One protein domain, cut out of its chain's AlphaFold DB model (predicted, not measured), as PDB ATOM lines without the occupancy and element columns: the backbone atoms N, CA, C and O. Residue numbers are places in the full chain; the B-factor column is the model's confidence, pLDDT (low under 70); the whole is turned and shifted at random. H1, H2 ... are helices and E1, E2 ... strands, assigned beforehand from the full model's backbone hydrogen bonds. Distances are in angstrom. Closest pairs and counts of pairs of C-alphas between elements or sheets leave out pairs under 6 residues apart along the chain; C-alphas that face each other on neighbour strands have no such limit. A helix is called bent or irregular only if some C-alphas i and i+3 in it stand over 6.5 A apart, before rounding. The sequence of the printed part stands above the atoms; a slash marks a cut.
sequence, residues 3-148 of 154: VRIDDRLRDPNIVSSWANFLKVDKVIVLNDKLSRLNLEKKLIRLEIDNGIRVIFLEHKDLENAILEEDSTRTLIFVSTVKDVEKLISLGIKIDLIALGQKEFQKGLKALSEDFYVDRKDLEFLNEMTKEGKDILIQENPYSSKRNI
ATOM      1  N   VAL A   3      50.668 -13.995   1.919       97.56
ATOM      2  CA  VAL A   3      49.975 -13.696   3.177       97.56
ATOM      3  C   VAL A   3      49.328 -12.328   3.067       97.56
ATOM      4  O   VAL A   3      50.003 -11.345   2.786       97.56
ATOM      5  N   ARG A   4      48.014 -12.265   3.272       98.25
ATOM      6  CA  ARG A   4      47.220 -11.047   3.208       98.25
ATOM      7  C   ARG A   4      46.712 -10.659   4.592       98.25
ATOM      8  O   ARG A   4      45.998 -11.431   5.228       98.25
ATOM      9  N   ILE A   5      47.035  -9.441   5.015       98.25
ATOM     10  CA  ILE A   5      46.505  -8.837   6.237       98.25
ATOM     11  C   ILE A   5      45.238  -8.065   5.865       98.25
ATOM     12  O   ILE A   5      45.320  -7.078   5.131       98.25
ATOM     13  N   ASP A   6      44.073  -8.536   6.310       97.81
ATOM     14  CA  ASP A   6      42.790  -7.890   6.013       97.81
ATOM     15  C   ASP A   6      41.760  -8.133   7.132       97.81
ATOM     16  O   ASP A   6      41.382  -9.275   7.407       97.81
ATOM     17  N   ASP A   7      41.260  -7.064   7.756       96.00
ATOM     18  CA  ASP A   7      40.185  -7.141   8.757       96.00
ATOM     19  C   ASP A   7      38.853  -7.619   8.137       96.00
ATOM     20  O   ASP A   7      37.995  -8.167   8.837       96.00
ATOM     21  N   ARG A   8      38.704  -7.529   6.806       96.19
ATOM     22  CA  ARG A   8      37.545  -8.030   6.048       96.19
ATOM     23  C   ARG A   8      37.641  -9.516   5.708       96.19
ATOM     24  O   ARG A   8      36.875  -9.998   4.884       96.19
ATOM     25  N   LEU A   9      38.511 -10.292   6.358       95.00
ATOM     26  CA  LEU A   9      38.624 -11.746   6.139       95.00
ATOM     27  C   LEU A   9      37.333 -12.553   6.411       95.00
ATOM     28  O   LEU A   9      37.282 -13.754   6.154       95.00
ATOM     29  N   ARG A  10      36.297 -11.909   6.964       94.62
ATOM     30  CA  ARG A  10      34.951 -12.475   7.155       94.62
ATOM     31  C   ARG A  10      34.021 -12.236   5.971       94.62
ATOM     32  O   ARG A  10      32.977 -12.876   5.919       94.62
ATOM     33  N   ASP A  11      34.368 -11.315   5.075       95.31
ATOM     34  CA  ASP A  11      33.599 -11.003   3.877       95.31
ATOM     35  C   ASP A  11      33.885 -12.064   2.798       95.31
ATOM     36  O   ASP A  11      35.012 -12.133   2.286       95.31
ATOM     37  N   PRO A  12      32.888 -12.889   2.429       95.12
ATOM     38  CA  PRO A  12      33.037 -13.901   1.388       95.12
ATOM     39  C   PRO A  12      33.545 -13.339   0.055       95.12
ATOM     40  O   PRO A  12      34.347 -13.994  -0.609       95.12
ATOM     41  N   ASN A  13      33.158 -12.110  -0.305       94.81
ATOM     42  CA  ASN A  13      33.540 -11.492  -1.574       94.81
ATOM     43  C   ASN A  13      35.029 -11.136  -1.604       94.81
ATOM     44  O   ASN A  13      35.697 -11.310  -2.626       94.81
ATOM     45  N   ILE A  14      35.576 -10.662  -0.481       96.06
ATOM     46  CA  ILE A  14      37.005 -10.350  -0.371       96.06
ATOM     47  C   ILE A  14      37.820 -11.635  -0.471       96.06
ATOM     48  O   ILE A  14      38.752 -11.708  -1.271       96.06
ATOM     49  N   VAL A  15      37.455 -12.668   0.288       96.81
ATOM     50  CA  VAL A  15      38.199 -13.933   0.268       96.81
ATOM     51  C   VAL A  15      38.130 -14.588  -1.116       96.81
ATOM     52  O   VAL A  15      39.170 -14.962  -1.658       96.81
ATOM     53  N   SER A  16      36.935 -14.674  -1.712       95.38
ATOM     54  CA  SER A  16      36.728 -15.283  -3.033       95.38
ATOM     55  C   SER A  16      37.439 -14.519  -4.153       95.38
ATOM     56  O   SER A  16      38.207 -15.112  -4.914       95.38
ATOM     57  N   SER A  17      37.279 -13.192  -4.224       95.81
ATOM     58  CA  SER A  17      37.887 -12.390  -5.296       95.81
ATOM     59  C   SER A  17      39.411 -12.524  -5.337       95.81
ATOM     60  O   SER A  17      39.988 -12.682  -6.414       95.81
ATOM     61  N   TRP A  18      40.071 -12.529  -4.175       97.12
ATOM     62  CA  TRP A  18      41.515 -12.733  -4.084       97.12
ATOM     63  C   TRP A  18      41.938 -14.158  -4.422       97.12
ATOM     64  O   TRP A  18      42.918 -14.335  -5.148       97.12
ATOM     65  N   ALA A  19      41.210 -15.160  -3.924       96.12
ATOM     66  CA  ALA A  19      41.501 -16.556  -4.220       96.12
ATOM     67  C   ALA A  19      41.456 -16.822  -5.735       96.12
ATOM     68  O   ALA A  19      42.406 -17.368  -6.304       96.12
ATOM     69  N   ASN A  20      40.401 -16.337  -6.392       93.44
ATOM     70  CA  ASN A  20      40.175 -16.500  -7.823       93.44
ATOM     71  C   ASN A  20      41.176 -15.695  -8.663       93.44
ATOM     72  O   ASN A  20      41.759 -16.225  -9.610       93.44
ATOM     73  N   PHE A  21      41.447 -14.438  -8.297       95.25
ATOM     74  CA  PHE A  21      42.402 -13.594  -9.022       95.25
ATOM     75  C   PHE A  21      43.824 -14.163  -9.010       95.25
ATOM     76  O   PHE A  21      44.489 -14.225 -10.045       95.25
ATOM     77  N   LEU A  22      44.282 -14.619  -7.841       95.19
ATOM     78  CA  LEU A  22      45.595 -15.249  -7.678       95.19
ATOM     79  C   LEU A  22      45.617 -16.697  -8.189       95.19
ATOM     80  O   LEU A  22      46.686 -17.308  -8.274       95.19
ATOM     81  N   LYS A  23      44.442 -17.234  -8.547       93.88
ATOM     82  CA  LYS A  23      44.216 -18.610  -8.984       93.88
ATOM     83  C   LYS A  23      44.797 -19.612  -7.993       93.88
ATOM     84  O   LYS A  23      45.437 -20.551  -8.437       93.88
ATOM     85  N   VAL A  24      44.690 -19.385  -6.686       95.56
ATOM     86  CA  VAL A  24      45.330 -20.259  -5.685       95.56
ATOM     87  C   VAL A  24      44.675 -21.633  -5.621       95.56
ATOM     88  O   VAL A  24      43.504 -21.782  -5.941       95.56
ATOM     89  N   ASP A  25      45.428 -22.630  -5.166       94.56
ATOM     90  CA  ASP A  25      44.909 -23.988  -4.963       94.56
ATOM     91  C   ASP A  25      44.340 -24.145  -3.538       94.56
ATOM     92  O   ASP A  25      43.498 -25.004  -3.263       94.56
ATOM     93  N   LYS A  26      44.800 -23.296  -2.607       94.06
ATOM     94  CA  LYS A  26      44.450 -23.352  -1.188       94.06
ATOM     95  C   LYS A  26      44.321 -21.957  -0.580       94.06
ATOM     96  O   LYS A  26      45.201 -21.111  -0.742       94.06
ATOM     97  N   VAL A  27      43.253 -21.754   0.183       95.75
ATOM     98  CA  VAL A  27      43.039 -20.592   1.049       95.75
ATOM     99  C   VAL A  27      43.053 -21.050   2.500       95.75
ATOM    100  O   VAL A  27      42.325 -21.968   2.881       95.75
ATOM    101  N   ILE A  28      43.858 -20.386   3.320       95.56
ATOM    102  CA  ILE A  28      43.850 -20.539   4.772       95.56
ATOM    103  C   ILE A  28      43.354 -19.231   5.370       95.56
ATOM    104  O   ILE A  28      43.877 -18.169   5.058       95.56
ATOM    105  N   VAL A  29      42.365 -19.298   6.251       97.12
ATOM    106  CA  VAL A  29      41.942 -18.153   7.055       97.12
ATOM    107  C   VAL A  29      42.325 -18.423   8.502       97.12
ATOM    108  O   VAL A  29      41.718 -19.261   9.173       97.12
ATOM    109  N   LEU A  30      43.364 -17.733   8.964       96.81
ATOM    110  CA  LEU A  30      43.896 -17.854  10.313       96.81
ATOM    111  C   LEU A  30      43.235 -16.803  11.209       96.81
ATOM    112  O   LEU A  30      43.605 -15.630  11.202       96.81
ATOM    113  N   ASN A  31      42.204 -17.214  11.948       97.31
ATOM    114  CA  ASN A  31      41.474 -16.325  12.846       97.31
ATOM    115  C   ASN A  31      40.648 -17.128  13.862       97.31
ATOM    116  O   ASN A  31      39.644 -17.744  13.503       97.31
ATOM    117  N   ASP A  32      41.013 -17.046  15.145       96.50
ATOM    118  CA  ASP A  32      40.400 -17.847  16.220       96.50
ATOM    119  C   ASP A  32      38.892 -17.652  16.369       96.50
ATOM    120  O   ASP A  32      38.170 -18.551  16.798       96.50
ATOM    121  N   LYS A  33      38.408 -16.445  16.069       95.81
ATOM    122  CA  LYS A  33      36.981 -16.143  16.166       95.81
ATOM    123  C   LYS A  33      36.254 -16.756  14.976       95.81
ATOM    124  O   LYS A  33      35.324 -17.527  15.175       95.81
ATOM    125  N   LEU A  34      36.684 -16.440  13.754       95.88
ATOM    126  CA  LEU A  34      36.031 -16.906  12.529       95.88
ATOM    127  C   LEU A  34      36.086 -18.431  12.374       95.88
ATOM    128  O   LEU A  34      35.116 -19.027  11.912       95.88
ATOM    129  N   SER A  35      37.163 -19.087  12.812       94.81
ATOM    130  CA  SER A  35      37.286 -20.550  12.751       94.81
ATOM    131  C   SER A  35      36.164 -21.284  13.501       94.81
ATOM    132  O   SER A  35      35.820 -22.419  13.154       94.81
ATOM    133  N   ARG A  36      35.517 -20.622  14.468       95.88
ATOM    134  CA  ARG A  36      34.410 -21.155  15.275       95.88
ATOM    135  C   ARG A  36      33.022 -20.776  14.745       95.88
ATOM    136  O   ARG A  36      32.025 -21.315  15.216       95.88
ATOM    137  N   LEU A  37      32.936 -19.898  13.745       95.94
ATOM    138  CA  LEU A  37      31.676 -19.369  13.222       95.94
ATOM    139  C   LEU A  37      31.187 -20.179  12.010       95.94
ATOM    140  O   LEU A  37      31.685 -20.048  10.894       95.94
ATOM    141  N   ASN A  38      30.231 -21.087  12.230       95.81
ATOM    142  CA  ASN A  38      29.806 -22.044  11.200       95.81
ATOM    143  C   ASN A  38      29.097 -21.404   9.998       95.81
ATOM    144  O   ASN A  38      29.264 -21.899   8.882       95.81
ATOM    145  N   LEU A  39      28.325 -20.335  10.207       95.38
ATOM    146  CA  LEU A  39      27.594 -19.669   9.128       95.38
ATOM    147  C   LEU A  39      28.562 -18.954   8.179       95.38
ATOM    148  O   LEU A  39      28.536 -19.197   6.979       95.38
ATOM    149  N   GLU A  40      29.471 -18.154   8.716       95.31
ATOM    150  CA  GLU A  40      30.458 -17.376   7.974       95.31
ATOM    151  C   GLU A  40      31.408 -18.293   7.202       95.31
ATOM    152  O   GLU A  40      31.612 -18.108   6.004       95.31
ATOM    153  N   LYS A  41      31.899 -19.366   7.840       96.88
ATOM    154  CA  LYS A  41      32.687 -20.401   7.150       96.88
ATOM    155  C   LYS A  41      31.928 -21.024   5.980       96.88
ATOM    156  O   LYS A  41      32.533 -21.338   4.957       96.88
ATOM    157  N   LYS A  42      30.617 -21.251   6.133       96.38
ATOM    158  CA  LYS A  42      29.771 -21.798   5.067       96.38
ATOM    159  C   LYS A  42      29.607 -20.796   3.927       96.38
ATOM    160  O   LYS A  42      29.756 -21.198   2.784       96.38
ATOM    161  N   LEU A  43      29.344 -19.526   4.233       96.50
ATOM    162  CA  LEU A  43      29.191 -18.468   3.228       96.50
ATOM    163  C   LEU A  43      30.475 -18.274   2.416       96.50
ATOM    164  O   LEU A  43      30.423 -18.311   1.194       96.50
ATOM    165  N   ILE A  44      31.633 -18.189   3.075       96.19
ATOM    166  CA  ILE A  44      32.935 -18.084   2.395       96.19
ATOM    167  C   ILE A  44      33.161 -19.269   1.445       96.19
ATOM    168  O   ILE A  44      33.622 -19.084   0.325       96.19
ATOM    169  N   ARG A  45      32.816 -20.493   1.863       95.38
ATOM    170  CA  ARG A  45      32.961 -21.688   1.014       95.38
ATOM    171  C   ARG A  45      32.027 -21.708  -0.193       95.38
ATOM    172  O   ARG A  45      32.367 -22.362  -1.166       95.38
ATOM    173  N   LEU A  46      30.862 -21.065  -0.113       95.06
ATOM    174  CA  LEU A  46      29.904 -21.016  -1.222       95.06
ATOM    175  C   LEU A  46      30.333 -20.040  -2.323       95.06
ATOM    176  O   LEU A  46      29.997 -20.271  -3.476       95.06
ATOM    177  N   GLU A  47      31.077 -18.990  -1.971       93.81
ATOM    178  CA  GLU A  47      31.572 -17.991  -2.929       93.81
ATOM    179  C   GLU A  47      32.872 -18.405  -3.630       93.81
ATOM    180  O   GLU A  47      33.284 -17.762  -4.592       93.81
ATOM    181  N   ILE A  48      33.564 -19.430  -3.134       93.25
ATOM    182  CA  ILE A  48      34.864 -19.856  -3.659       93.25
ATOM    183  C   ILE A  48      34.682 -20.918  -4.747       93.25
ATOM    184  O   ILE A  48      33.917 -21.869  -4.580       93.25
ATOM    185  N   ASP A  49      35.428 -20.770  -5.846       88.44
ATOM    186  CA  ASP A  49      35.360 -21.655  -7.007       88.44
ATOM    187  C   ASP A  49      35.647 -23.127  -6.657       88.44
ATOM    188  O   ASP A  49      36.497 -23.465  -5.820       88.44
ATOM    189  N   ASN A  50      34.970 -24.031  -7.374       81.69
ATOM    190  CA  ASN A  50      35.194 -25.470  -7.260       81.69
ATOM    191  C   ASN A  50      36.657 -25.811  -7.587       81.69
ATOM    192  O   ASN A  50      37.118 -25.593  -8.705       81.69
ATOM    193  N   GLY A  51      37.367 -26.393  -6.620       88.44
ATOM    194  CA  GLY A  51      38.769 -26.805  -6.759       88.44
ATOM    195  C   GLY A  51      39.730 -26.078  -5.819       88.44
ATOM    196  O   GLY A  51      40.813 -26.599  -5.563       88.44
ATOM    197  N   ILE A  52      39.328 -24.945  -5.236       94.81
ATOM    198  CA  ILE A  52      40.125 -24.253  -4.218       94.81
ATOM    199  C   ILE A  52      39.789 -24.823  -2.835       94.81
ATOM    200  O   ILE A  52      38.649 -24.769  -2.369       94.81
ATOM    201  N   ARG A  53      40.789 -25.363  -2.132       93.50
ATOM    202  CA  ARG A  53      40.607 -25.875  -0.764       93.50
ATOM    203  C   ARG A  53      40.585 -24.724   0.239       93.50
ATOM    204  O   ARG A  53      41.538 -23.958   0.306       93.50
ATOM    205  N   VAL A  54      39.557 -24.653   1.089       94.94
ATOM    206  CA  VAL A  54      39.411 -23.590   2.104       94.94
ATOM    207  C   VAL A  54      39.502 -24.155   3.518       94.94
ATOM    208  O   VAL A  54      38.662 -24.965   3.938       94.94
ATOM    209  N   ILE A  55      40.502 -23.700   4.270       94.44
ATOM    210  CA  ILE A  55      40.789 -24.126   5.641       94.44
ATOM    211  C   ILE A  55      40.643 -22.926   6.577       94.44
ATOM    212  O   ILE A  55      41.147 -21.845   6.297       94.44
ATOM    213  N   PHE A  56      39.972 -23.128   7.709       96.19
ATOM    214  CA  PHE A  56      39.880 -22.137   8.778       96.19
ATOM    215  C   PHE A  56      40.649 -22.662   9.981       96.19
ATOM    216  O   PHE A  56      40.366 -23.775  10.423       96.19
ATOM    217  N   LEU A  57      41.595 -21.879  10.493       95.25
ATOM    218  CA  LEU A  57      42.485 -22.289  11.576       95.25
ATOM    219  C   LEU A  57      42.387 -21.343  12.770       95.25
ATOM    220  O   LEU A  57      42.219 -20.131  12.616       95.25
ATOM    221  N   GLU A  58      42.521 -21.920  13.961       96.12
ATOM    222  CA  GLU A  58      42.933 -21.185  15.156       96.12
ATOM    223  C   GLU A  58      44.468 -21.113  15.202       96.12
ATOM    224  O   GLU A  58      45.159 -22.006  14.709       96.12
ATOM    225  N   HIS A  59      45.023 -20.092  15.851       94.56
ATOM    226  CA  HIS A  59      46.471 -19.904  15.997       94.56
ATOM    227  C   HIS A  59      47.147 -21.061  16.731       94.56
ATOM    228  O   HIS A  59      48.288 -21.394  16.425       94.56
ATOM    229  N   LYS A  60      46.439 -21.712  17.663       93.69
ATOM    230  CA  LYS A  60      46.939 -22.902  18.368       93.69
ATOM    231  C   LYS A  60      47.183 -24.099  17.438       93.69
ATOM    232  O   LYS A  60      48.004 -24.947  17.757       93.69
ATOM    233  N   ASP A  61      46.472 -24.164  16.309       91.56
ATOM    234  CA  ASP A  61      46.526 -25.287  15.366       91.56
ATOM    235  C   ASP A  61      47.477 -24.991  14.192       91.56
ATOM    236  O   ASP A  61      47.710 -25.850  13.341       91.56
ATOM    237  N   LEU A  62      48.036 -23.776  14.152       87.00
ATOM    238  CA  LEU A  62      48.871 -23.269  13.069       87.00
ATOM    239  C   LEU A  62      50.104 -24.145  12.829       87.00
ATOM    240  O   LEU A  62      50.363 -24.544  11.698       87.00
ATOM    241  N   GLU A  63      50.839 -24.466  13.896       84.31
ATOM    242  CA  GLU A  63      52.093 -25.226  13.814       84.31
ATOM    243  C   GLU A  63      51.862 -26.616  13.202       84.31
ATOM    244  O   GLU A  63      52.591 -27.022  12.301       84.31
ATOM    245  N   ASN A  64      50.788 -27.301  13.601       82.69
ATOM    246  CA  ASN A  64      50.454 -28.626  13.073       82.69
ATOM    247  C   ASN A  64      49.980 -28.571  11.615       82.69
ATOM    248  O   ASN A  64      50.368 -29.408  10.808       82.69
ATOM    249  N   ALA A  65      49.151 -27.584  11.266       78.44
ATOM    250  CA  ALA A  65      48.547 -27.489   9.938       78.44
ATOM    251  C   ALA A  65      49.549 -27.124   8.828       78.44
ATOM    252  O   ALA A  65      49.306 -27.421   7.659       78.44
ATOM    253  N   ILE A  66      50.648 -26.452   9.178       68.88
ATOM    254  CA  ILE A  66      51.652 -25.975   8.217       68.88
ATOM    255  C   ILE A  66      52.798 -26.967   8.004       68.88
ATOM    256  O   ILE A  66      53.367 -26.999   6.915       68.88
ATOM    257  N   LEU A  67      53.105 -27.823   8.984       61.12
ATOM    258  CA  LEU A  67      54.078 -28.912   8.809       61.12
ATOM    259  C   LEU A  67      53.658 -29.915   7.719       61.12
ATOM    260  O   LEU A  67      54.501 -30.627   7.183       61.12
ATOM    261  N   GLU A  68      52.372 -29.943   7.368       60.75
ATOM    262  CA  GLU A  68      51.819 -30.771   6.295       60.75
ATOM    263  C   GLU A  68      51.863 -30.103   4.903       60.75
ATOM    264  O   GLU A  68      51.257 -30.623   3.964       60.75
ATOM    265  N   GLU A  69      52.501 -28.937   4.725       58.88
ATOM    266  CA  GLU A  69      52.396 -28.223   3.448       58.88
ATOM    267  C   GLU A  69      53.096 -28.914   2.266       58.88
ATOM    268  O   GLU A  69      54.309 -28.858   2.075       58.88
ATOM    269  N   ASP A  70      52.242 -29.466   1.405       62.00
ATOM    270  CA  ASP A  70      52.470 -29.722  -0.011       62.00
ATOM    271  C   ASP A  70      52.830 -28.447  -0.797       62.00
ATOM    272  O   ASP A  70      52.493 -27.321  -0.424       62.00
ATOM    273  N   SER A  71      53.419 -28.658  -1.976       69.44
ATOM    274  CA  SER A  71      53.861 -27.661  -2.972       69.44
ATOM    275  C   SER A  71      52.731 -26.822  -3.622       69.44
ATOM    276  O   SER A  71      52.822 -26.448  -4.791       69.44
ATOM    277  N   THR A  72      51.631 -26.558  -2.914       85.50
ATOM    278  CA  THR A  72      50.427 -25.875  -3.421       85.50
ATOM    279  C   THR A  72      50.544 -24.353  -3.380       85.50
ATOM    280  O   THR A  72      51.159 -23.787  -2.474       85.50
ATOM    281  N   ARG A  73      49.890 -23.648  -4.314       92.31
ATOM    282  CA  ARG A  73      49.803 -22.183  -4.262       92.31
ATOM    283  C   ARG A  73      48.816 -21.783  -3.173       92.31
ATOM    284  O   ARG A  73      47.607 -21.867  -3.375       92.31
ATOM    285  N   THR A  74      49.345 -21.360  -2.030       93.81
ATOM    286  CA  THR A  74      48.563 -20.970  -0.849       93.81
ATOM    287  C   THR A  74      48.427 -19.450  -0.713       93.81
ATOM    288  O   THR A  74      49.428 -18.725  -0.774       93.81
ATOM    289  N   LEU A  75      47.199 -18.991  -0.445       96.50
ATOM    290  CA  LEU A  75      46.888 -17.668   0.106       96.50
ATOM    291  C   LEU A  75      46.461 -17.810   1.571       96.50
ATOM    292  O   LEU A  75      45.530 -18.556   1.872       96.50
ATOM    293  N   ILE A  76      47.106 -17.075   2.475       96.50
ATOM    294  CA  ILE A  76      46.726 -17.020   3.890       96.50
ATOM    295  C   ILE A  76      46.139 -15.648   4.204       96.50
ATOM    296  O   ILE A  76      46.791 -14.637   3.967       96.50
ATOM    297  N   PHE A  77      44.936 -15.608   4.768       98.12
ATOM    298  CA  PHE A  77      44.356 -14.417   5.379       98.12
ATOM    299  C   PHE A  77      44.651 -14.390   6.876       98.12
ATOM    300  O   PHE A  77      44.395 -15.372   7.579       98.12
ATOM    301  N   VAL A  78      45.132 -13.246   7.353       98.12
ATOM    302  CA  VAL A  78      45.391 -12.950   8.767       98.12
ATOM    303  C   VAL A  78      44.815 -11.580   9.136       98.12
ATOM    304  O   VAL A  78      44.499 -10.778   8.254       98.12
ATOM    305  N   SER A  79      44.684 -11.287  10.431       96.44
ATOM    306  CA  SER A  79      44.155  -9.994  10.901       96.44
ATOM    307  C   SER A  79      45.244  -8.992  11.273       96.44
ATOM    308  O   SER A  79      44.972  -7.794  11.345       96.44
ATOM    309  N   THR A  80      46.465  -9.446  11.564       96.31
ATOM    310  CA  THR A  80      47.506  -8.575  12.124       96.31
ATOM    311  C   THR A  80      48.878  -8.808  11.504       96.31
ATOM    312  O   THR A  80      49.172  -9.877  10.971       96.31
ATOM    313  N   VAL A  81      49.751  -7.803  11.615       97.06
ATOM    314  CA  VAL A  81      51.171  -7.922  11.243       97.06
ATOM    315  C   VAL A  81      51.881  -8.954  12.123       97.06
ATOM    316  O   VAL A  81      52.694  -9.730  11.630       97.06
ATOM    317  N   LYS A  82      51.502  -9.053  13.401       96.56
ATOM    318  CA  LYS A  82      52.023 -10.060  14.333       96.56
ATOM    319  C   LYS A  82      51.765 -11.501  13.877       96.56
ATOM    320  O   LYS A  82      52.582 -12.384  14.132       96.56
ATOM    321  N   ASP A  83      50.655 -11.756  13.191       96.81
ATOM    322  CA  ASP A  83      50.383 -13.086  12.637       96.81
ATOM    323  C   ASP A  83      51.421 -13.436  11.561       96.81
ATOM    324  O   ASP A  83      51.913 -14.562  11.512       96.81
ATOM    325  N   VAL A  84      51.829 -12.451  10.752       97.00
ATOM    326  CA  VAL A  84      52.907 -12.596   9.761       97.00
ATOM    327  C   VAL A  84      54.252 -12.855  10.438       97.00
ATOM    328  O   VAL A  84      54.961 -13.774  10.037       97.00
ATOM    329  N   GLU A  85      54.579 -12.108  11.494       96.06
ATOM    330  CA  GLU A  85      55.781 -12.334  12.311       96.06
ATOM    331  C   GLU A  85      55.825 -13.775  12.848       96.06
ATOM    332  O   GLU A  85      56.833 -14.472  12.700       96.06
ATOM    333  N   LYS A  86      54.708 -14.275  13.396       94.44
ATOM    334  CA  LYS A  86      54.610 -15.655  13.890       94.44
ATOM    335  C   LYS A  86      54.799 -16.669  12.763       94.44
ATOM    336  O   LYS A  86      55.556 -17.617  12.954       94.44
ATOM    337  N   LEU A  87      54.173 -16.473  11.601       93.62
ATOM    338  CA  LEU A  87      54.356 -17.347  10.436       93.62
ATOM    339  C   LEU A  87      55.839 -17.439  10.032       93.62
ATOM    340  O   LEU A  87      56.368 -18.539   9.876       93.62
ATOM    341  N   ILE A  88      56.538 -16.305   9.937       93.12
ATOM    342  CA  ILE A  88      57.972 -16.276   9.602       93.12
ATOM    343  C   ILE A  88      58.806 -16.977  10.680       93.12
ATOM    344  O   ILE A  88      59.687 -17.769  10.346       93.12
ATOM    345  N   SER A  89      58.499 -16.763  11.965       91.94
ATOM    346  CA  SER A  89      59.212 -17.413  13.080       91.94
ATOM    347  C   SER A  89      59.094 -18.943  13.074       91.94
ATOM    348  O   SER A  89      59.960 -19.633  13.605       91.94
ATOM    349  N   LEU A  90      58.041 -19.476  12.447       90.50
ATOM    350  CA  LEU A  90      57.824 -20.908  12.239       90.50
ATOM    351  C   LEU A  90      58.551 -21.452  10.997       90.50
ATOM    352  O   LEU A  90      58.365 -22.610  10.635       90.50
ATOM    353  N   GLY A  91      59.376 -20.635  10.336       88.56
ATOM    354  CA  GLY A  91      60.140 -21.025   9.151       88.56
ATOM    355  C   GLY A  91      59.342 -20.972   7.847       88.56
ATOM    356  O   GLY A  91      59.798 -21.490   6.828       88.56
ATOM    357  N   ILE A  92      58.159 -20.352   7.846       88.31
ATOM    358  CA  ILE A  92      57.299 -20.311   6.663       88.31
ATOM    359  C   ILE A  92      57.854 -19.319   5.655       88.31
ATOM    360  O   ILE A  92      58.005 -18.123   5.921       88.31
ATOM    361  N   LYS A  93      58.107 -19.813   4.444       89.31
ATOM    362  CA  LYS A  93      58.557 -18.972   3.344       89.31
ATOM    363  C   LYS A  93      57.381 -18.198   2.747       89.31
ATOM    364  O   LYS A  93      56.604 -18.721   1.951       89.31
ATOM    365  N   ILE A  94      57.298 -16.923   3.109       92.88
ATOM    366  CA  ILE A  94      56.369 -15.959   2.514       92.88
ATOM    367  C   ILE A  94      57.050 -15.284   1.322       92.88
ATOM    368  O   ILE A  94      58.132 -14.704   1.479       92.88
ATOM    369  N   ASP A  95      56.411 -15.367   0.153       93.44
ATOM    370  CA  ASP A  95      56.884 -14.732  -1.085       93.44
ATOM    371  C   ASP A  95      56.400 -13.280  -1.184       93.44
ATOM    372  O   ASP A  95      57.126 -12.424  -1.671       93.44
ATOM    373  N   LEU A  96      55.185 -12.999  -0.699       95.94
ATOM    374  CA  LEU A  96      54.567 -11.674  -0.731       95.94
ATOM    375  C   LEU A  96      53.707 -11.448   0.516       95.94
ATOM    376  O   LEU A  96      52.849 -12.276   0.839       95.94
ATOM    377  N   ILE A  97      53.890 -10.290   1.153       97.75
ATOM    378  CA  ILE A  97      52.977  -9.764   2.171       97.75
ATOM    379  C   ILE A  97      52.059  -8.736   1.497       97.75
ATOM    380  O   ILE A  97      52.500  -7.690   1.024       97.75
ATOM    381  N   ALA A  98      50.765  -9.035   1.437       97.38
ATOM    382  CA  ALA A  98      49.744  -8.151   0.894       97.38
ATOM    383  C   ALA A  98      49.020  -7.414   2.031       97.38
ATOM    384  O   ALA A  98      48.392  -8.026   2.893       97.38
ATOM    385  N   LEU A  99      49.075  -6.088   2.017       97.25
ATOM    386  CA  LEU A  99      48.359  -5.223   2.945       97.25
ATOM    387  C   LEU A  99      47.015  -4.848   2.313       97.25
ATOM    388  O   LEU A  99      46.966  -4.175   1.279       97.25
ATOM    389  N   GLY A 100      45.938  -5.367   2.899       96.62
ATOM    390  CA  GLY A 100      44.564  -5.104   2.497       96.62
ATOM    391  C   GLY A 100      43.976  -3.936   3.267       96.62
ATOM    392  O   GLY A 100      44.446  -2.809   3.135       96.62
ATOM    393  N   GLN A 101      42.959  -4.223   4.077       95.88
ATOM    394  CA  GLN A 101      42.381  -3.261   5.006       95.88
ATOM    395  C   GLN A 101      42.753  -3.600   6.450       95.88
ATOM    396  O   GLN A 101      42.673  -4.750   6.873       95.88
ATOM    397  N   LYS A 102      43.097  -2.586   7.234       95.00
ATOM    398  CA  LYS A 102      43.250  -2.688   8.682       95.00
ATOM    399  C   LYS A 102      42.559  -1.492   9.310       95.00
ATOM    400  O   LYS A 102      43.025  -0.379   9.120       95.00
ATOM    401  N   GLU A 103      41.462  -1.698  10.033       93.19
ATOM    402  CA  GLU A 103      40.662  -0.601  10.583       93.19
ATOM    403  C   GLU A 103      41.456   0.237  11.595       93.19
ATOM    404  O   GLU A 103      42.259  -0.288  12.378       93.19
ATOM    405  N   PHE A 104      41.183   1.546  11.618       92.62
ATOM    406  CA  PHE A 104      41.728   2.437  12.634       92.62
ATOM    407  C   PHE A 104      41.269   2.009  14.029       92.62
ATOM    408  O   PHE A 104      40.083   1.838  14.308       92.62
ATOM    409  N   GLN A 105      42.228   1.919  14.943       91.12
ATOM    410  CA  GLN A 105      41.987   1.772  16.370       91.12
ATOM    411  C   GLN A 105      42.789   2.845  17.101       91.12
ATOM    412  O   GLN A 105      43.812   3.327  16.608       91.12
ATOM    413  N   LYS A 106      42.330   3.241  18.291       91.75
ATOM    414  CA  LYS A 106      43.010   4.269  19.085       91.75
ATOM    415  C   LYS A 106      44.477   3.879  19.307       91.75
ATOM    416  O   LYS A 106      44.755   2.857  19.923       91.75
ATOM    417  N   GLY A 107      45.393   4.735  18.852       89.19
ATOM    418  CA  GLY A 107      46.841   4.527  18.960       89.19
ATOM    419  C   GLY A 107      47.522   4.074  17.667       89.19
ATOM    420  O   GLY A 107      48.747   4.134  17.602       89.19
ATOM    421  N   LEU A 108      46.761   3.696  16.633       92.31
ATOM    422  CA  LEU A 108      47.309   3.392  15.311       92.31
ATOM    423  C   LEU A 108      47.541   4.671  14.495       92.31
ATOM    424  O   LEU A 108      46.891   5.698  14.707       92.31
ATOM    425  N   LYS A 109      48.461   4.599  13.536       91.44
ATOM    426  CA  LYS A 109      48.716   5.627  12.524       91.44
ATOM    427  C   LYS A 109      48.439   5.058  11.138       91.44
ATOM    428  O   LYS A 109      48.636   3.870  10.909       91.44
ATOM    429  N   ALA A 110      47.993   5.903  10.216       91.44
ATOM    430  CA  ALA A 110      47.777   5.490   8.835       91.44
ATOM    431  C   ALA A 110      49.122   5.198   8.149       91.44
ATOM    432  O   ALA A 110      49.998   6.063   8.115       91.44
ATOM    433  N   LEU A 111      49.266   3.993   7.595       90.25
ATOM    434  CA  LEU A 111      50.300   3.644   6.614       90.25
ATOM    435  C   LEU A 111      49.793   3.916   5.190       90.25
ATOM    436  O   LEU A 111      50.535   4.376   4.324       90.25
ATOM    437  N   SER A 112      48.502   3.674   4.966       89.50
ATOM    438  CA  SER A 112      47.743   4.112   3.795       89.50
ATOM    439  C   SER A 112      46.309   4.448   4.186       89.50
ATOM    440  O   SER A 112      45.935   4.295   5.344       89.50
ATOM    441  N   GLU A 113      45.506   4.870   3.208       87.44
ATOM    442  CA  GLU A 113      44.083   5.191   3.376       87.44
ATOM    443  C   GLU A 113      43.313   4.098   4.136       87.44
ATOM    444  O   GLU A 113      42.647   4.396   5.126       87.44
ATOM    445  N   ASP A 114      43.519   2.834   3.755       88.75
ATOM    446  CA  ASP A 114      42.804   1.690   4.332       88.75
ATOM    447  C   ASP A 114      43.628   0.839   5.305       88.75
ATOM    448  O   ASP A 114      43.153  -0.200   5.753       88.75
ATOM    449  N   PHE A 115      44.865   1.225   5.634       94.31
ATOM    450  CA  PHE A 115      45.751   0.371   6.431       94.31
ATOM    451  C   PHE A 115      46.431   1.157   7.546       94.31
ATOM    452  O   PHE A 115      47.254   2.039   7.293       94.31
ATOM    453  N   TYR A 116      46.089   0.819   8.787       94.94
ATOM    454  CA  TYR A 116      46.557   1.495   9.989       94.94
ATOM    455  C   TYR A 116      47.422   0.555  10.825       94.94
ATOM    456  O   TYR A 116      47.078  -0.606  11.019       94.94
ATOM    457  N   VAL A 117      48.538   1.065  11.335       95.19
ATOM    458  CA  VAL A 117      49.573   0.284  12.025       95.19
ATOM    459  C   VAL A 117      50.034   0.989  13.289       95.19
ATOM    460  O   VAL A 117      49.956   2.217  13.394       95.19
ATOM    461  N   ASP A 118      50.524   0.223  14.258       95.44
ATOM    462  CA  ASP A 118      51.259   0.796  15.380       95.44
ATOM    463  C   ASP A 118      52.760   0.940  15.057       95.44
ATOM    464  O   ASP A 118      53.222   0.728  13.933       95.44
ATOM    465  N   ARG A 119      53.543   1.373  16.049       93.69
ATOM    466  CA  ARG A 119      54.989   1.545  15.885       93.69
ATOM    467  C   ARG A 119      55.726   0.214  15.674       93.69
ATOM    468  O   ARG A 119      56.682   0.196  14.910       93.69
ATOM    469  N   LYS A 120      55.314  -0.862  16.346       95.25
ATOM    470  CA  LYS A 120      55.963  -2.177  16.243       95.25
ATOM    471  C   LYS A 120      55.682  -2.808  14.888       95.25
ATOM    472  O   LYS A 120      56.598  -3.316  14.255       95.25
ATOM    473  N   ASP A 121      54.441  -2.697  14.424       95.75
ATOM    474  CA  ASP A 121      54.036  -3.097  13.081       95.75
ATOM    475  C   ASP A 121      54.896  -2.387  12.022       95.75
ATOM    476  O   ASP A 121      55.422  -3.019  11.108       95.75
ATOM    477  N   LEU A 122      55.087  -1.069  12.167       93.56
ATOM    478  CA  LEU A 122      55.924  -0.269  11.272       93.56
ATOM    479  C   LEU A 122      57.395  -0.721  11.290       93.56
ATOM    480  O   LEU A 122      58.011  -0.851  10.234       93.56
ATOM    481  N   GLU A 123      57.959  -0.945  12.482       94.50
ATOM    482  CA  GLU A 123      59.339  -1.413  12.663       94.50
ATOM    483  C   GLU A 123      59.552  -2.772  11.982       94.50
ATOM    484  O   GLU A 123      60.487  -2.910  11.192       94.50
ATOM    485  N   PHE A 124      58.635  -3.721  12.190       96.00
ATOM    486  CA  PHE A 124      58.668  -5.041  11.562       96.00
ATOM    487  C   PHE A 124      58.552  -4.970  10.033       96.00
ATOM    488  O   PHE A 124      59.362  -5.554   9.317       96.00
ATOM    489  N   LEU A 125      57.577  -4.226   9.494       95.25
ATOM    490  CA  LEU A 125      57.403  -4.103   8.038       95.25
ATOM    491  C   LEU A 125      58.627  -3.453   7.368       95.25
ATOM    492  O   LEU A 125      59.005  -3.838   6.258       95.25
ATOM    493  N   ASN A 126      59.270  -2.497   8.042       93.56
ATOM    494  CA  ASN A 126      60.508  -1.875   7.574       93.56
ATOM    495  C   ASN A 126      61.697  -2.851   7.608       93.56
ATOM    496  O   ASN A 126      62.504  -2.870   6.683       93.56
ATOM    497  N   GLU A 127      61.814  -3.678   8.648       94.25
ATOM    498  CA  GLU A 127      62.832  -4.733   8.720       94.25
ATOM    499  C   GLU A 127      62.664  -5.749   7.585       94.25
ATOM    500  O   GLU A 127      63.595  -5.962   6.812       94.25
ATOM    501  N   MET A 128      61.449  -6.263   7.385       94.75
ATOM    502  CA  MET A 128      61.137  -7.189   6.289       94.75
ATOM    503  C   MET A 128      61.437  -6.586   4.912       94.75
ATOM    504  O   MET A 128      61.966  -7.263   4.030       94.75
ATOM    505  N   THR A 129      61.163  -5.292   4.737       92.75
ATOM    506  CA  THR A 129      61.532  -4.555   3.520       92.75
ATOM    507  C   THR A 129      63.050  -4.553   3.298       92.75
ATOM    508  O   THR A 129      63.513  -4.814   2.187       92.75
ATOM    509  N   LYS A 130      63.848  -4.296   4.345       92.62
ATOM    510  CA  LYS A 130      65.323  -4.298   4.268       92.62
ATOM    511  C   LYS A 130      65.896  -5.684   3.981       92.62
ATOM    512  O   LYS A 130      66.931  -5.784   3.329       92.62
ATOM    513  N   GLU A 131      65.213  -6.736   4.419       91.94
ATOM    514  CA  GLU A 131      65.536  -8.128   4.090       91.94
ATOM    515  C   GLU A 131      65.117  -8.535   2.664       91.94
ATOM    516  O   GLU A 131      65.341  -9.670   2.244       91.94
ATOM    517  N   GLY A 132      64.525  -7.615   1.896       91.44
ATOM    518  CA  GLY A 132      64.131  -7.846   0.510       91.44
ATOM    519  C   GLY A 132      62.798  -8.575   0.355       91.44
ATOM    520  O   GLY A 132      62.552  -9.159  -0.700       91.44
ATOM    521  N   LYS A 133      61.931  -8.573   1.376       93.50
ATOM    522  CA  LYS A 133      60.554  -9.064   1.231       93.50
ATOM    523  C   LYS A 133      59.718  -8.085   0.420       93.50
ATOM    524  O   LYS A 133      59.701  -6.887   0.695       93.50
ATOM    525  N   ASP A 134      58.954  -8.617  -0.527       94.50
ATOM    526  CA  ASP A 134      57.945  -7.839  -1.229       94.50
ATOM    527  C   ASP A 134      56.743  -7.594  -0.315       94.50
ATOM    528  O   ASP A 134      56.102  -8.532   0.175       94.50
ATOM    529  N   ILE A 135      56.429  -6.315  -0.104       96.38
ATOM    530  CA  ILE A 135      55.269  -5.883   0.669       96.38
ATOM    531  C   ILE A 135      54.473  -4.871  -0.151       96.38
ATOM    532  O   ILE A 135      54.961  -3.792  -0.508       96.38
ATOM    533  N   LEU A 136      53.235  -5.239  -0.478       95.62
ATOM    534  CA  LEU A 136      52.376  -4.478  -1.378       95.62
ATOM    535  C   LEU A 136      51.072  -4.097  -0.691       95.62
ATOM    536  O   LEU A 136      50.388  -4.946  -0.133       95.62
ATOM    537  N   ILE A 137      50.688  -2.833  -0.812       95.06
ATOM    538  CA  ILE A 137      49.352  -2.350  -0.475       95.06
ATOM    539  C   ILE A 137      48.472  -2.505  -1.706       95.06
ATOM    540  O   ILE A 137      48.779  -1.959  -2.773       95.06
ATOM    541  N   GLN A 138      47.378  -3.242  -1.545       95.06
ATOM    542  CA  GLN A 138      46.365  -3.407  -2.575       95.06
ATOM    543  C   GLN A 138      45.021  -3.745  -1.925       95.06
ATOM    544  O   GLN A 138      44.861  -4.783  -1.276       95.06
ATOM    545  N   GLU A 139      44.043  -2.865  -2.107       91.19
ATOM    546  CA  GLU A 139      42.756  -2.945  -1.423       91.19
ATOM    547  C   GLU A 139      41.913  -4.122  -1.928       91.19
ATOM    548  O   GLU A 139      41.387  -4.894  -1.126       91.19
ATOM    549  N   ASN A 140      41.847  -4.312  -3.244       92.56
ATOM    550  CA  ASN A 140      41.163  -5.424  -3.899       92.56
ATOM    551  C   ASN A 140      41.927  -5.843  -5.173       92.56
ATOM    552  O   ASN A 140      42.813  -5.111  -5.620       92.56
ATOM    553  N   PRO A 141      41.614  -6.996  -5.788       93.31
ATOM    554  CA  PRO A 141      42.383  -7.508  -6.924       93.31
ATOM    555  C   PRO A 141      42.535  -6.549  -8.113       93.31
ATOM    556  O   PRO A 141      43.516  -6.626  -8.853       93.31
ATOM    557  N   TYR A 142      41.582  -5.633  -8.284       92.25
ATOM    558  CA  TYR A 142      41.500  -4.721  -9.421       92.25
ATOM    559  C   TYR A 142      41.945  -3.292  -9.082       92.25
ATOM    560  O   TYR A 142      42.056  -2.457  -9.978       92.25
ATOM    561  N   SER A 143      42.221  -2.997  -7.808       92.19
ATOM    562  CA  SER A 143      42.730  -1.693  -7.386       92.19
ATOM    563  C   SER A 143      44.212  -1.537  -7.721       92.19
ATOM    564  O   SER A 143      44.958  -2.517  -7.801       92.19
ATOM    565  N   SER A 144      44.675  -0.289  -7.812       90.56
ATOM    566  CA  SER A 144      46.099   0.028  -7.929       90.56
ATOM    567  C   SER A 144      46.909  -0.620  -6.803       90.56
ATOM    568  O   SER A 144      46.543  -0.540  -5.631       90.56
ATOM    569  N   LYS A 145      48.038  -1.232  -7.167       91.94
ATOM    570  CA  LYS A 145      49.007  -1.799  -6.224       91.94
ATOM    571  C   LYS A 145      50.148  -0.818  -5.977       91.94
ATOM    572  O   LYS A 145      50.629  -0.180  -6.914       91.94
ATOM    573  N   ARG A 146      50.602  -0.707  -4.728       92.12
ATOM    574  CA  ARG A 146      51.739   0.143  -4.340       92.12
ATOM    575  C   ARG A 146      52.693  -0.629  -3.447       92.12
ATOM    576  O   ARG A 146      52.252  -1.324  -2.544       92.12
ATOM    577  N   ASN A 147      53.989  -0.489  -3.688       91.88
ATOM    578  CA  ASN A 147      55.010  -1.054  -2.814       91.88
ATOM    579  C   ASN A 147      55.318  -0.071  -1.668       91.88
ATOM    580  O   ASN A 147      55.367   1.141  -1.896       91.88
ATOM    581  N   ILE A 148      55.500  -0.585  -0.448       90.19
ATOM    582  CA  ILE A 148      55.733   0.250   0.738       90.19
ATOM    583  C   ILE A 148      57.178   0.736   0.897       90.19
ATOM    584  O   ILE A 148      57.422   1.593   1.740       90.19
TER     585      ILE A 148
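AT A GLANCE: This is residues 3 to 148 of the 154 residues of the protein "PTS sugar transporter subunit IIB" of Anaerococcus porci (UniProt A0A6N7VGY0). A twisted sheet of six parallel strands runs through the middle of a rounded body, with H1 over one face and H4 over the other. H2 packs on H1, H5 packs on H4, and the small antiparallel hairpin E6 and E7 sits by the last residues of E5 and E8. The printed part has 146 residues, with five named helices and eight named strands in the order E1 H1 E2 H2 E3 H3 E4 H4 E5 E6 E7 H5 E8; the class is mixed, helices and strands. The large sheet's order is E3 E2 E4 E1 E5 E8. The whole is compact, with a radius of gyration of the C-alphas of 14.6 A and spans of 38 by 29 by 27 A.

HOW THE PARTS SIT: Start at E1, residues 3 to 5, an inner strand parallel to E4, residues 74 to 78, with N 4 and O 76 2.8 A apart, and to E5, residues 96 to 99, with N 98 and O 3 2.8 A apart. H1, residues 12 to 21, is over E2, residues 26 to 30, and E4 at a height over the sheet of 10.0 A. E1, H1 and E2 make a split strand-helix-strand unit, E4 lying between the two strands, with a right-handed crossover; E3, H3, E4 and E4, H4, E5 do likewise, where E3 is residues 53 to 57, H3 59 to 67 and H4 81 to 89. E2, H2, residues 38 to 47, and E3 make a strand-helix-strand unit, parallel neighbours joined through a helix, also right-handed. Look at N 27 and O 53, 2.8 A, for E3 beside E2, and at N 77 and O 28, 2.8 A, for E2 beside E4. H2 touches H1, C-alphas of Pro 12 and Ile 44 closest at 4.3 A, at 37 degrees, only just a steep tilt. H4, on the opposite face from H1, runs along E1 at 9 degrees on the local plane. H5, residues 119 to 130, touches H4 with residues 121 to 125 alone, the C-alphas of Val 81 and Asp 121 closest at 5.9 A. H2, H3 and H5 only graze the sheet. E8, residues 134 to 137, is the edge strand beside E5, with N 99 and O 136 2.8 A apart. In the hairpin of E6, residues 109 to 112, and E7, residues 115 to 117, N 117 and O 109 are 2.8 A apart. Each O i to N i+4 pair is within hydrogen-bond range in H1, H2, H4 and H5; in H3, which is irregular with C-alphas 60 and 63 7.3 A apart, 3 of 5 are.

IN THESE COORDINATES: Find C-alpha 3 at (49.975, -13.696, 3.177), where E1 begins. H1 measures 14.0 A, H2 14.8 A, E3 13.0 A and H5 16.6 A. E8 ends at C-alpha 137, (49.352, -2.350, -0.475).

THE WHOLE: The two C-alphas farthest apart, those of Asn 50 and Gly 107, are 41.5 A apart. The printed part has no cut and no long link. Mean pLDDT of the printed part is 92.6; residues 66 to 71 are under 70.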